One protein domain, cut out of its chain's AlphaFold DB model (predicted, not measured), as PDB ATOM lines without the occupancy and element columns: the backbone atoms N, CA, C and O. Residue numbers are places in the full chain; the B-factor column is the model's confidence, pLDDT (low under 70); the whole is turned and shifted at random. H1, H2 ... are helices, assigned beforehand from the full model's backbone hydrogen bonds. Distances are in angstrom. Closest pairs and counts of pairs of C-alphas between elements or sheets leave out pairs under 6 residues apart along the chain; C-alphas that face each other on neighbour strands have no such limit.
ATOM      1  N   GLU A 296     105.502 107.288 154.965       53.25
ATOM      2  CA  GLU A 296     105.144 106.710 156.270       53.25
ATOM      3  C   GLU A 296     105.394 105.190 156.348       53.25
ATOM      4  O   GLU A 296     105.689 104.654 157.414       53.25
ATOM      5  N   GLU A 297     105.347 104.484 155.212       60.47
ATOM      6  CA  GLU A 297     105.671 103.051 155.119       60.47
ATOM      7  C   GLU A 297     107.157 102.790 154.842       60.47
ATOM      8  O   GLU A 297     107.679 101.712 155.146       60.47
ATOM      9  N   LEU A 298     107.839 103.758 154.229       63.66
ATOM     10  CA  LEU A 298     109.240 103.671 153.833       63.66
ATOM     11  C   LEU A 298     110.135 104.223 154.944       63.66
ATOM     12  O   LEU A 298     110.554 105.379 154.927       63.66
ATOM     13  N   LYS A 299     110.439 103.350 155.914       63.19
ATOM     14  CA  LYS A 299     111.354 103.631 157.034       63.19
ATOM     15  C   LYS A 299     112.635 104.315 156.548       63.19
ATOM     16  O   LYS A 299     113.293 103.823 155.633       63.19
ATOM     17  N   SER A 300     113.000 105.414 157.203       67.31
ATOM     18  CA  SER A 300     114.147 106.235 156.819       67.31
ATOM     19  C   SER A 300     115.476 105.472 156.915       67.31
ATOM     20  O   SER A 300     115.741 104.723 157.857       67.31
ATOM     21  N   ILE A 301     116.323 105.662 155.903       69.88
ATOM     22  CA  ILE A 301     117.507 104.843 155.643       69.88
ATOM     23  C   ILE A 301     118.759 105.586 156.109       69.88
ATOM     24  O   ILE A 301     119.075 106.668 155.617       69.88
ATOM     25  N   LYS A 302     119.508 104.993 157.043       70.44
ATOM     26  CA  LYS A 302     120.830 105.496 157.445       70.44
ATOM     27  C   LYS A 302     121.901 104.932 156.514       70.44
ATOM     28  O   LYS A 302     122.230 103.749 156.602       70.44
ATOM     29  N   LEU A 303     122.455 105.769 155.637       71.69
ATOM     30  CA  LEU A 303     123.611 105.401 154.817       71.69
ATOM     31  C   LEU A 303     124.906 105.606 155.609       71.69
ATOM     32  O   LEU A 303     125.068 106.612 156.289       71.69
ATOM     33  N   LYS A 304     125.866 104.684 155.474       69.56
ATOM     34  CA  LYS A 304     127.135 104.693 156.237       69.56
ATOM     35  C   LYS A 304     128.018 105.933 156.020       69.56
ATOM     36  O   LYS A 304     128.952 106.138 156.786       69.56
ATOM     37  N   ASN A 305     127.735 106.720 154.981       72.94
ATOM     38  CA  ASN A 305     128.565 107.834 154.520       72.94
ATOM     39  C   ASN A 305     127.837 109.194 154.598       72.94
ATOM     40  O   ASN A 305     128.327 110.166 154.029       72.94
ATOM     41  N   ILE A 306     126.650 109.263 155.218       74.88
ATOM     42  CA  ILE A 306     125.858 110.496 155.361       74.88
ATOM     43  C   ILE A 306     125.293 110.552 156.783       74.88
ATOM     44  O   ILE A 306     124.530 109.672 157.178       74.88
ATOM     45  N   ASP A 307     125.621 111.611 157.528       68.12
ATOM     46  CA  ASP A 307     125.065 111.865 158.861       68.12
ATOM     47  C   ASP A 307     123.590 112.279 158.771       68.12
ATOM     48  O   ASP A 307     123.234 113.452 158.666       68.12
ATOM     49  N   GLY A 308     122.711 111.279 158.786       70.94
ATOM     50  CA  GLY A 308     121.268 111.465 158.756       70.94
ATOM     51  C   GLY A 308     120.513 110.163 158.507       70.94
ATOM     52  O   GLY A 308     121.095 109.092 158.336       70.94
ATOM     53  N   ALA A 309     119.186 110.261 158.480       73.50
ATOM     54  CA  ALA A 309     118.318 109.219 157.950       73.50
ATOM     55  C   ALA A 309     117.587 109.792 156.730       73.50
ATOM     56  O   ALA A 309     116.917 110.817 156.828       73.50
ATOM     57  N   ILE A 310     117.765 109.155 155.577       72.94
ATOM     58  CA  ILE A 310     117.293 109.634 154.280       72.94
ATOM     59  C   ILE A 310     115.909 109.048 154.003       72.94
ATOM     60  O   ILE A 310     115.663 107.869 154.252       72.94
ATOM     61  N   ILE A 311     115.010 109.872 153.470       71.38
ATOM     62  CA  ILE A 311     113.699 109.455 152.970       71.38
ATOM     63  C   ILE A 311     113.673 109.766 151.476       71.38
ATOM     64  O   ILE A 311     113.897 110.907 151.070       71.38
ATOM     65  N   LEU A 312     113.419 108.747 150.658       70.69
ATOM     66  CA  LEU A 312     113.199 108.912 149.225       70.69
ATOM     67  C   LEU A 312     111.745 109.339 149.015       70.69
ATOM     68  O   LEU A 312     110.842 108.646 149.469       70.69
ATOM     69  N   SER A 313     111.517 110.462 148.337       70.69
ATOM     70  CA  SER A 313     110.182 111.001 148.055       70.69
ATOM     71  C   SER A 313     110.022 111.343 146.573       70.69
ATOM     72  O   SER A 313     111.008 111.510 145.854       70.69
ATOM     73  N   ASN A 314     108.773 111.427 146.100       67.88
ATOM     74  CA  ASN A 314     108.425 111.755 144.707       67.88
ATOM     75  C   ASN A 314     109.066 110.832 143.645       67.88
ATOM     76  O   ASN A 314     109.305 111.251 142.510       67.88
ATOM     77  N   THR A 315     109.323 109.564 143.982       78.19
ATOM     78  CA  THR A 315     109.987 108.598 143.086       78.19
ATOM     79  C   THR A 315     109.124 108.158 141.902       78.19
ATOM     80  O   THR A 315     109.645 107.497 141.013       78.19
ATOM     81  N   CYS A 316     107.854 108.578 141.821       74.00
ATOM     82  CA  CYS A 316     106.852 108.181 140.820       74.00
ATOM     83  C   CYS A 316     107.388 107.996 139.386       74.00
ATOM     84  O   CYS A 316     107.014 107.047 138.703       74.00
ATOM     85  N   ALA A 317     108.249 108.906 138.911       74.19
ATOM     86  CA  ALA A 317     108.838 108.832 137.572       74.19
ATOM     87  C   ALA A 317     109.896 107.717 137.444       74.19
ATOM     88  O   ALA A 317     109.917 106.999 136.446       74.19
ATOM     89  N   PHE A 318     110.742 107.544 138.463       83.25
ATOM     90  CA  PHE A 318     111.692 106.435 138.560       83.25
ATOM     91  C   PHE A 318     110.964 105.095 138.715       83.25
ATOM     92  O   PHE A 318     111.321 104.134 138.037       83.25
ATOM     93  N   ASP A 319     109.911 105.041 139.532       82.62
ATOM     94  CA  ASP A 319     109.111 103.832 139.752       82.62
ATOM     95  C   ASP A 319     108.395 103.399 138.466       82.62
ATOM     96  O   ASP A 319     108.376 102.213 138.138       82.62
ATOM     97  N   ALA A 320     107.849 104.353 137.703       79.50
ATOM     98  CA  ALA A 320     107.190 104.093 136.425       79.50
ATOM     99  C   ALA A 320     108.169 103.585 135.352       79.50
ATOM    100  O   ALA A 320     107.886 102.582 134.700       79.50
ATOM    101  N   VAL A 321     109.334 104.229 135.196       83.31
ATOM    102  CA  VAL A 321     110.376 103.775 134.254       83.31
ATOM    103  C   VAL A 321     110.936 102.415 134.676       83.31
ATOM    104  O   VAL A 321     111.080 101.530 133.836       83.31
ATOM    105  N   SER A 322     111.182 102.206 135.971       86.31
ATOM    106  CA  SER A 322     111.627 100.914 136.503       86.31
ATOM    107  C   SER A 322     110.596  99.822 136.246       86.31
ATOM    108  O   SER A 322     110.953  98.776 135.723       86.31
ATOM    109  N   SER A 323     109.315 100.072 136.528       84.25
ATOM    110  CA  SER A 323     108.232  99.108 136.291       84.25
ATOM    111  C   SER A 323     108.085  98.760 134.808       84.25
ATOM    112  O   SER A 323     107.930  97.590 134.472       84.25
ATOM    113  N   LEU A 324     108.193  99.748 133.911       83.69
ATOM    114  CA  LEU A 324     108.170  99.523 132.465       83.69
ATOM    115  C   LEU A 324     109.335  98.628 132.015       83.69
ATOM    116  O   LEU A 324     109.116  97.644 131.315       83.69
ATOM    117  N   ILE A 325     110.562  98.928 132.451       85.38
ATOM    118  CA  ILE A 325     111.751  98.147 132.083       85.38
ATOM    119  C   ILE A 325     111.738  96.752 132.728       85.38
ATOM    120  O   ILE A 325     112.101  95.786 132.060       85.38
ATOM    121  N   LEU A 326     111.255  96.609 133.970       84.75
ATOM    122  CA  LEU A 326     111.030  95.309 134.619       84.75
ATOM    123  C   LEU A 326     110.070  94.433 133.793       84.75
ATOM    124  O   LEU A 326     110.330  93.241 133.639       84.75
ATOM    125  N   VAL A 327     108.990  95.011 133.244       82.75
ATOM    126  CA  VAL A 327     108.031  94.288 132.389       82.75
ATOM    127  C   VAL A 327     108.689  93.842 131.086       82.75
ATOM    128  O   VAL A 327     108.685  92.647 130.805       82.75
ATOM    129  N   VAL A 328     109.303  94.755 130.323       81.00
ATOM    130  CA  VAL A 328     109.910  94.413 129.020       81.00
ATOM    131  C   VAL A 328     111.040  93.384 129.182       81.00
ATOM    132  O   VAL A 328     111.131  92.449 128.395       81.00
ATOM    133  N   PHE A 329     111.838  93.471 130.252       82.69
ATOM    134  CA  PHE A 329     112.872  92.479 130.582       82.69
ATOM    135  C   PHE A 329     112.304  91.090 130.937       82.69
ATOM    136  O   PHE A 329     112.981  90.072 130.782       82.69
ATOM    137  N   CYS A 330     111.073  91.019 131.451       78.31
ATOM    138  CA  CYS A 330     110.415  89.744 131.731       78.31
ATOM    139  C   CYS A 330     109.740  89.137 130.493       78.31
ATOM    140  O   CYS A 330     109.730  87.908 130.392       78.31
ATOM    141  N   ASP A 331     109.211  89.982 129.601       73.56
ATOM    142  CA  ASP A 331     108.396  89.618 128.429       73.56
ATOM    143  C   ASP A 331     109.238  89.299 127.172       73.56
ATOM    144  O   ASP A 331     108.846  88.445 126.379       73.56
ATOM    145  N   SER A 332     110.417  89.921 127.019       76.88
ATOM    146  CA  SER A 332     111.335  89.717 125.886       76.88
ATOM    147  C   SER A 332     112.730  89.290 126.354       76.88
ATOM    148  O   SER A 332     113.486  90.074 126.937       76.88
ATOM    149  N   ASP A 333     113.096  88.029 126.091       77.12
ATOM    150  CA  ASP A 333     114.419  87.500 126.447       77.12
ATOM    151  C   ASP A 333     115.536  88.115 125.562       77.12
ATOM    152  O   ASP A 333     116.641  88.357 126.065       77.12
ATOM    153  N   ASP A 334     115.238  88.476 124.304       76.06
ATOM    154  CA  ASP A 334     116.147  89.199 123.395       76.06
ATOM    155  C   ASP A 334     116.466  90.604 123.942       76.06
ATOM    156  O   ASP A 334     117.639  90.960 124.107       76.06
ATOM    157  N   PHE A 335     115.440  91.375 124.341       80.88
ATOM    158  CA  PHE A 335     115.640  92.662 125.018       80.88
ATOM    159  C   PHE A 335     116.397  92.492 126.340       80.88
ATOM    160  O   PHE A 335     117.287  93.287 126.642       80.88
ATOM    161  N   SER A 336     116.091  91.451 127.125       82.12
ATOM    162  CA  SER A 336     116.790  91.192 128.390       82.12
ATOM    163  C   SER A 336     118.294  90.971 128.182       82.12
ATOM    164  O   SER A 336     119.110  91.485 128.951       82.12
ATOM    165  N   THR A 337     118.669  90.287 127.097       83.44
ATOM    166  CA  THR A 337     120.061  90.001 126.733       83.44
ATOM    167  C   THR A 337     120.771  91.280 126.290       83.44
ATOM    168  O   THR A 337     121.789  91.650 126.878       83.44
ATOM    169  N   ALA A 338     120.188  92.019 125.339       84.88
ATOM    170  CA  ALA A 338     120.735  93.287 124.852       84.88
ATOM    171  C   ALA A 338     120.825  94.372 125.945       84.88
ATOM    172  O   ALA A 338     121.712  95.229 125.894       84.88
ATOM    173  N   LEU A 339     119.940  94.333 126.951       83.06
ATOM    174  CA  LEU A 339     120.001  95.210 128.119       83.06
ATOM    175  C   LEU A 339     121.140  94.804 129.067       83.06
ATOM    176  O   LEU A 339     121.882  95.677 129.507       83.06
ATOM    177  N   LEU A 340     121.326  93.507 129.354       83.94
ATOM    178  CA  LEU A 340     122.398  93.015 130.237       83.94
ATOM    179  C   LEU A 340     123.812  93.334 129.725       83.94
ATOM    180  O   LEU A 340     124.722  93.498 130.538       83.94
ATOM    181  N   GLU A 341     124.005  93.487 128.413       85.06
ATOM    182  CA  GLU A 341     125.261  93.998 127.842       85.06
ATOM    183  C   GLU A 341     125.582  95.443 128.259       85.06
ATOM    184  O   GLU A 341     126.748  95.850 128.271       85.06
ATOM    185  N   LYS A 342     124.569  96.266 128.563       80.62
ATOM    186  CA  LYS A 342     124.756  97.690 128.867       80.62
ATOM    187  C   LYS A 342     125.042  97.859 130.358       80.62
ATOM    188  O   LYS A 342     124.150  98.085 131.174       80.62
ATOM    189  N   ASN A 343     126.323  97.775 130.708       76.06
ATOM    190  CA  ASN A 343     126.803  97.918 132.081       76.06
ATOM    191  C   ASN A 343     126.484  99.315 132.662       76.06
ATOM    192  O   ASN A 343     127.221 100.281 132.460       76.06
ATOM    193  N   SER A 344     125.368  99.422 133.385       87.00
ATOM    194  CA  SER A 344     124.943 100.630 134.095       87.00
ATOM    195  C   SER A 344     124.286 100.277 135.430       87.00
ATOM    196  O   SER A 344     123.607  99.256 135.553       87.00
ATOM    197  N   LYS A 345     124.420 101.167 136.423       85.88
ATOM    198  CA  LYS A 345     123.853 100.977 137.773       85.88
ATOM    199  C   LYS A 345     122.336 100.747 137.769       85.88
ATOM    200  O   LYS A 345     121.826 100.018 138.610       85.88
ATOM    201  N   PHE A 346     121.616 101.351 136.820       87.00
ATOM    202  CA  PHE A 346     120.171 101.162 136.684       87.00
ATOM    203  C   PHE A 346     119.822  99.750 136.196       87.00
ATOM    204  O   PHE A 346     118.921  99.115 136.730       87.00
ATOM    205  N   ILE A 347     120.577  99.214 135.238       86.25
ATOM    206  CA  ILE A 347     120.364  97.858 134.711       86.25
ATOM    207  C   ILE A 347     120.818  96.800 135.727       86.25
ATOM    208  O   ILE A 347     120.157  95.776 135.896       86.25
ATOM    209  N   GLU A 348     121.883  97.080 136.483       86.25
ATOM    210  CA  GLU A 348     122.282  96.281 137.645       86.25
ATOM    211  C   GLU A 348     121.161  96.225 138.702       86.25
ATOM    212  O   GLU A 348     120.836  95.147 139.201       86.25
ATOM    213  N   PHE A 349     120.521  97.365 138.995       88.50
ATOM    214  CA  PHE A 349     119.357  97.467 139.880       88.50
ATOM    215  C   PHE A 349     118.153  96.662 139.362       88.50
ATOM    216  O   PHE A 349     117.591  95.879 140.126       88.50
ATOM    217  N   ILE A 350     117.795  96.774 138.076       87.62
ATOM    218  CA  ILE A 350     116.719  95.985 137.443       87.62
ATOM    219  C   ILE A 350     117.010  94.478 137.567       87.62
ATOM    220  O   ILE A 350     116.176  93.719 138.062       87.62
ATOM    221  N   SER A 351     118.220  94.043 137.202       84.00
ATOM    222  CA  SER A 351     118.640  92.635 137.250       84.00
ATOM    223  C   SER A 351     118.645  92.071 138.680       84.00
ATOM    224  O   SER A 351     118.128  90.978 138.921       84.00
ATOM    225  N   LYS A 352     119.154  92.834 139.661       84.00
ATOM    226  CA  LYS A 352     119.082  92.486 141.093       84.00
ATOM    227  C   LYS A 352     117.638  92.389 141.585       84.00
ATOM    228  O   LYS A 352     117.307  91.440 142.289       84.00
ATOM    229  N   THR A 353     116.788  93.333 141.190       85.56
ATOM    230  CA  THR A 353     115.377  93.413 141.594       85.56
ATOM    231  C   THR A 353     114.569  92.217 141.084       85.56
ATOM    232  O   THR A 353     113.789  91.646 141.838       85.56
ATOM    233  N   ILE A 354     114.801  91.761 139.847       82.06
ATOM    234  CA  ILE A 354     114.135  90.564 139.299       82.06
ATOM    235  C   ILE A 354     114.624  89.280 139.984       82.06
ATOM    236  O   ILE A 354     113.821  88.394 140.264       82.06
ATOM    237  N   ARG A 355     115.927  89.164 140.274       79.25
ATOM    238  CA  ARG A 355     116.512  87.953 140.883       79.25
ATOM    239  C   ARG A 355     116.188  87.793 142.368       79.25
ATOM    240  O   ARG A 355     115.978  86.673 142.822       79.25
ATOM    241  N   ASN A 356     116.175  88.898 143.114       80.31
ATOM    242  CA  ASN A 356     116.108  88.892 144.578       80.31
ATOM    243  C   ASN A 356     114.761  89.401 145.122       80.31
ATOM    244  O   ASN A 356     114.552  89.396 146.335       80.31
ATOM    245  N   GLY A 357     113.868  89.881 144.250       79.00
ATOM    246  CA  GLY A 357     112.682  90.635 144.644       79.00
ATOM    247  C   GLY A 357     113.021  92.028 145.190       79.00
ATOM    248  O   GLY A 357     114.135  92.540 145.041       79.00
ATOM    249  N   ILE A 358     112.036  92.647 145.841       78.00
ATOM    250  CA  ILE A 358     112.178  93.959 146.483       78.00
ATOM    251  C   ILE A 358     112.237  93.771 147.996       78.00
ATOM    252  O   ILE A 358     111.390  93.114 148.596       78.00
ATOM    253  N   SER A 359     113.261  94.359 148.605       73.88
ATOM    254  CA  SER A 359     113.567  94.284 150.035       73.88
ATOM    255  C   SER A 359     113.994  95.661 150.549       73.88
ATOM    256  O   SER A 359     114.160  96.593 149.761       73.88
ATOM    257  N   SER A 360     114.263  95.798 151.850       67.12
ATOM    258  CA  SER A 360     114.911  97.005 152.393       67.12
ATOM    259  C   SER A 360     116.208  97.353 151.655       67.12
ATOM    260  O   SER A 360     116.486  98.521 151.415       67.12
ATOM    261  N   ASN A 361     116.967  96.337 151.233       69.50
ATOM    262  CA  ASN A 361     118.257  96.493 150.562       69.50
ATOM    263  C   ASN A 361     118.123  96.902 149.086       69.50
ATOM    264  O   ASN A 361     119.130  97.165 148.441       69.50
ATOM    265  N   THR A 362     116.905  96.955 148.540       75.69
ATOM    266  CA  THR A 362     116.637  97.496 147.195       75.69
ATOM    267  C   THR A 362     116.639  99.033 147.190       75.69
ATOM    268  O   THR A 362     116.707  99.640 146.127       75.69
ATOM    269  N   TYR A 363     116.602  99.660 148.371       70.56
ATOM    270  CA  TYR A 363     116.584 101.113 148.571       70.56
ATOM    271  C   TYR A 363     117.889 101.661 149.203       70.56
ATOM    272  O   TYR A 363     117.909 102.807 149.654       70.56
TER     273      TYR A 363
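This is residues 296 to 363 of the 364 residues of the protein "NOF-FB transposable element protein" of Sipha flava (yellow sugarcane aphid) (UniProt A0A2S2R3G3). The model is a loose, elongated arrangement: a loop with no named element, residues 296 to 315, makes one end by folding back on itself near Asp 307, and a triangle of helices, H1, H2 and H3, gathers towards the other end. H1 runs from the loop to the far end, where H2 makes a corner with it; H3 comes back and crosses the middle of H1, residues 322 to 326, at a steep angle, and the short H4 closes the printed part near H3. The printed part has 68 residues with four named helices in the order H1, H2, H3, H4 and no named strand, and its class is all helix. It is loose, with a radius of gyration of the C-alphas of 14.0 A, and it spans 42 by 23 by 19 A.

Go first through residues 296 to 315, then on to H1, residues 316 to 331, and to H2, residues 333 to 340. H1 and H2 touch only at the corner by their link, H1 with residues 328 to 330 alone; the closest C-alphas, of Phe 329 and Ser 336, are 4.7 A apart. These two helices run opposite ways at a steep tilt of 51 degrees. Next look at H3, residues 345 to 356: its residues 350 to 354 alone touch residues 322 to 326 of H1, closest at the C-alphas of Leu 326 and Ile 350, 6.4 A apart. H1 and H3 run the same way at a steep tilt of 62 degrees. H2 and H3 only just touch, with 3 pairs of C-alphas within 8 A, the closest being Leu 340 and Ile 347 at 6.9 A. They run opposite ways at a steep tilt of 51 degrees. H4, residues 360 to 363, is close to H3 but not clearly touching, the closest C-alphas, of Thr 353 and Thr 362, being 7.0 A apart; it is apart from H1 and H2. In H1, H2 and H3 every O i to N i+4 pair is within hydrogen-bond range, while H4 is too short for such a pair and has its 1 O i to N i+3 pair within range.

Find C-alpha 316 at (106.852, 108.181, 140.820); from there H1 runs 22.4 A to C-alpha 331. H2 follows with 8 residues, Asp 333 to Leu 340. H3 begins at C-alpha 345, (123.853, 100.977, 137.773), and runs 15.9 A to Asn 356. H4 has 4 residues and ends at C-alpha 363, (116.584, 101.113, 148.571).

The two C-alphas farthest apart, of Asp 307 and Asp 334, are 43.0 A apart. Residues 314 to 321, of which 316 to 321 belong to H1, stand free. The printed part has no cut, and the links H1 to H2, H2 to H3 and H3 to H4 are tight. The mean pLDDT of the printed part is 77.5; look for values under 70 at residues 296 to 301, 304, 307, 314 and 360 to 361.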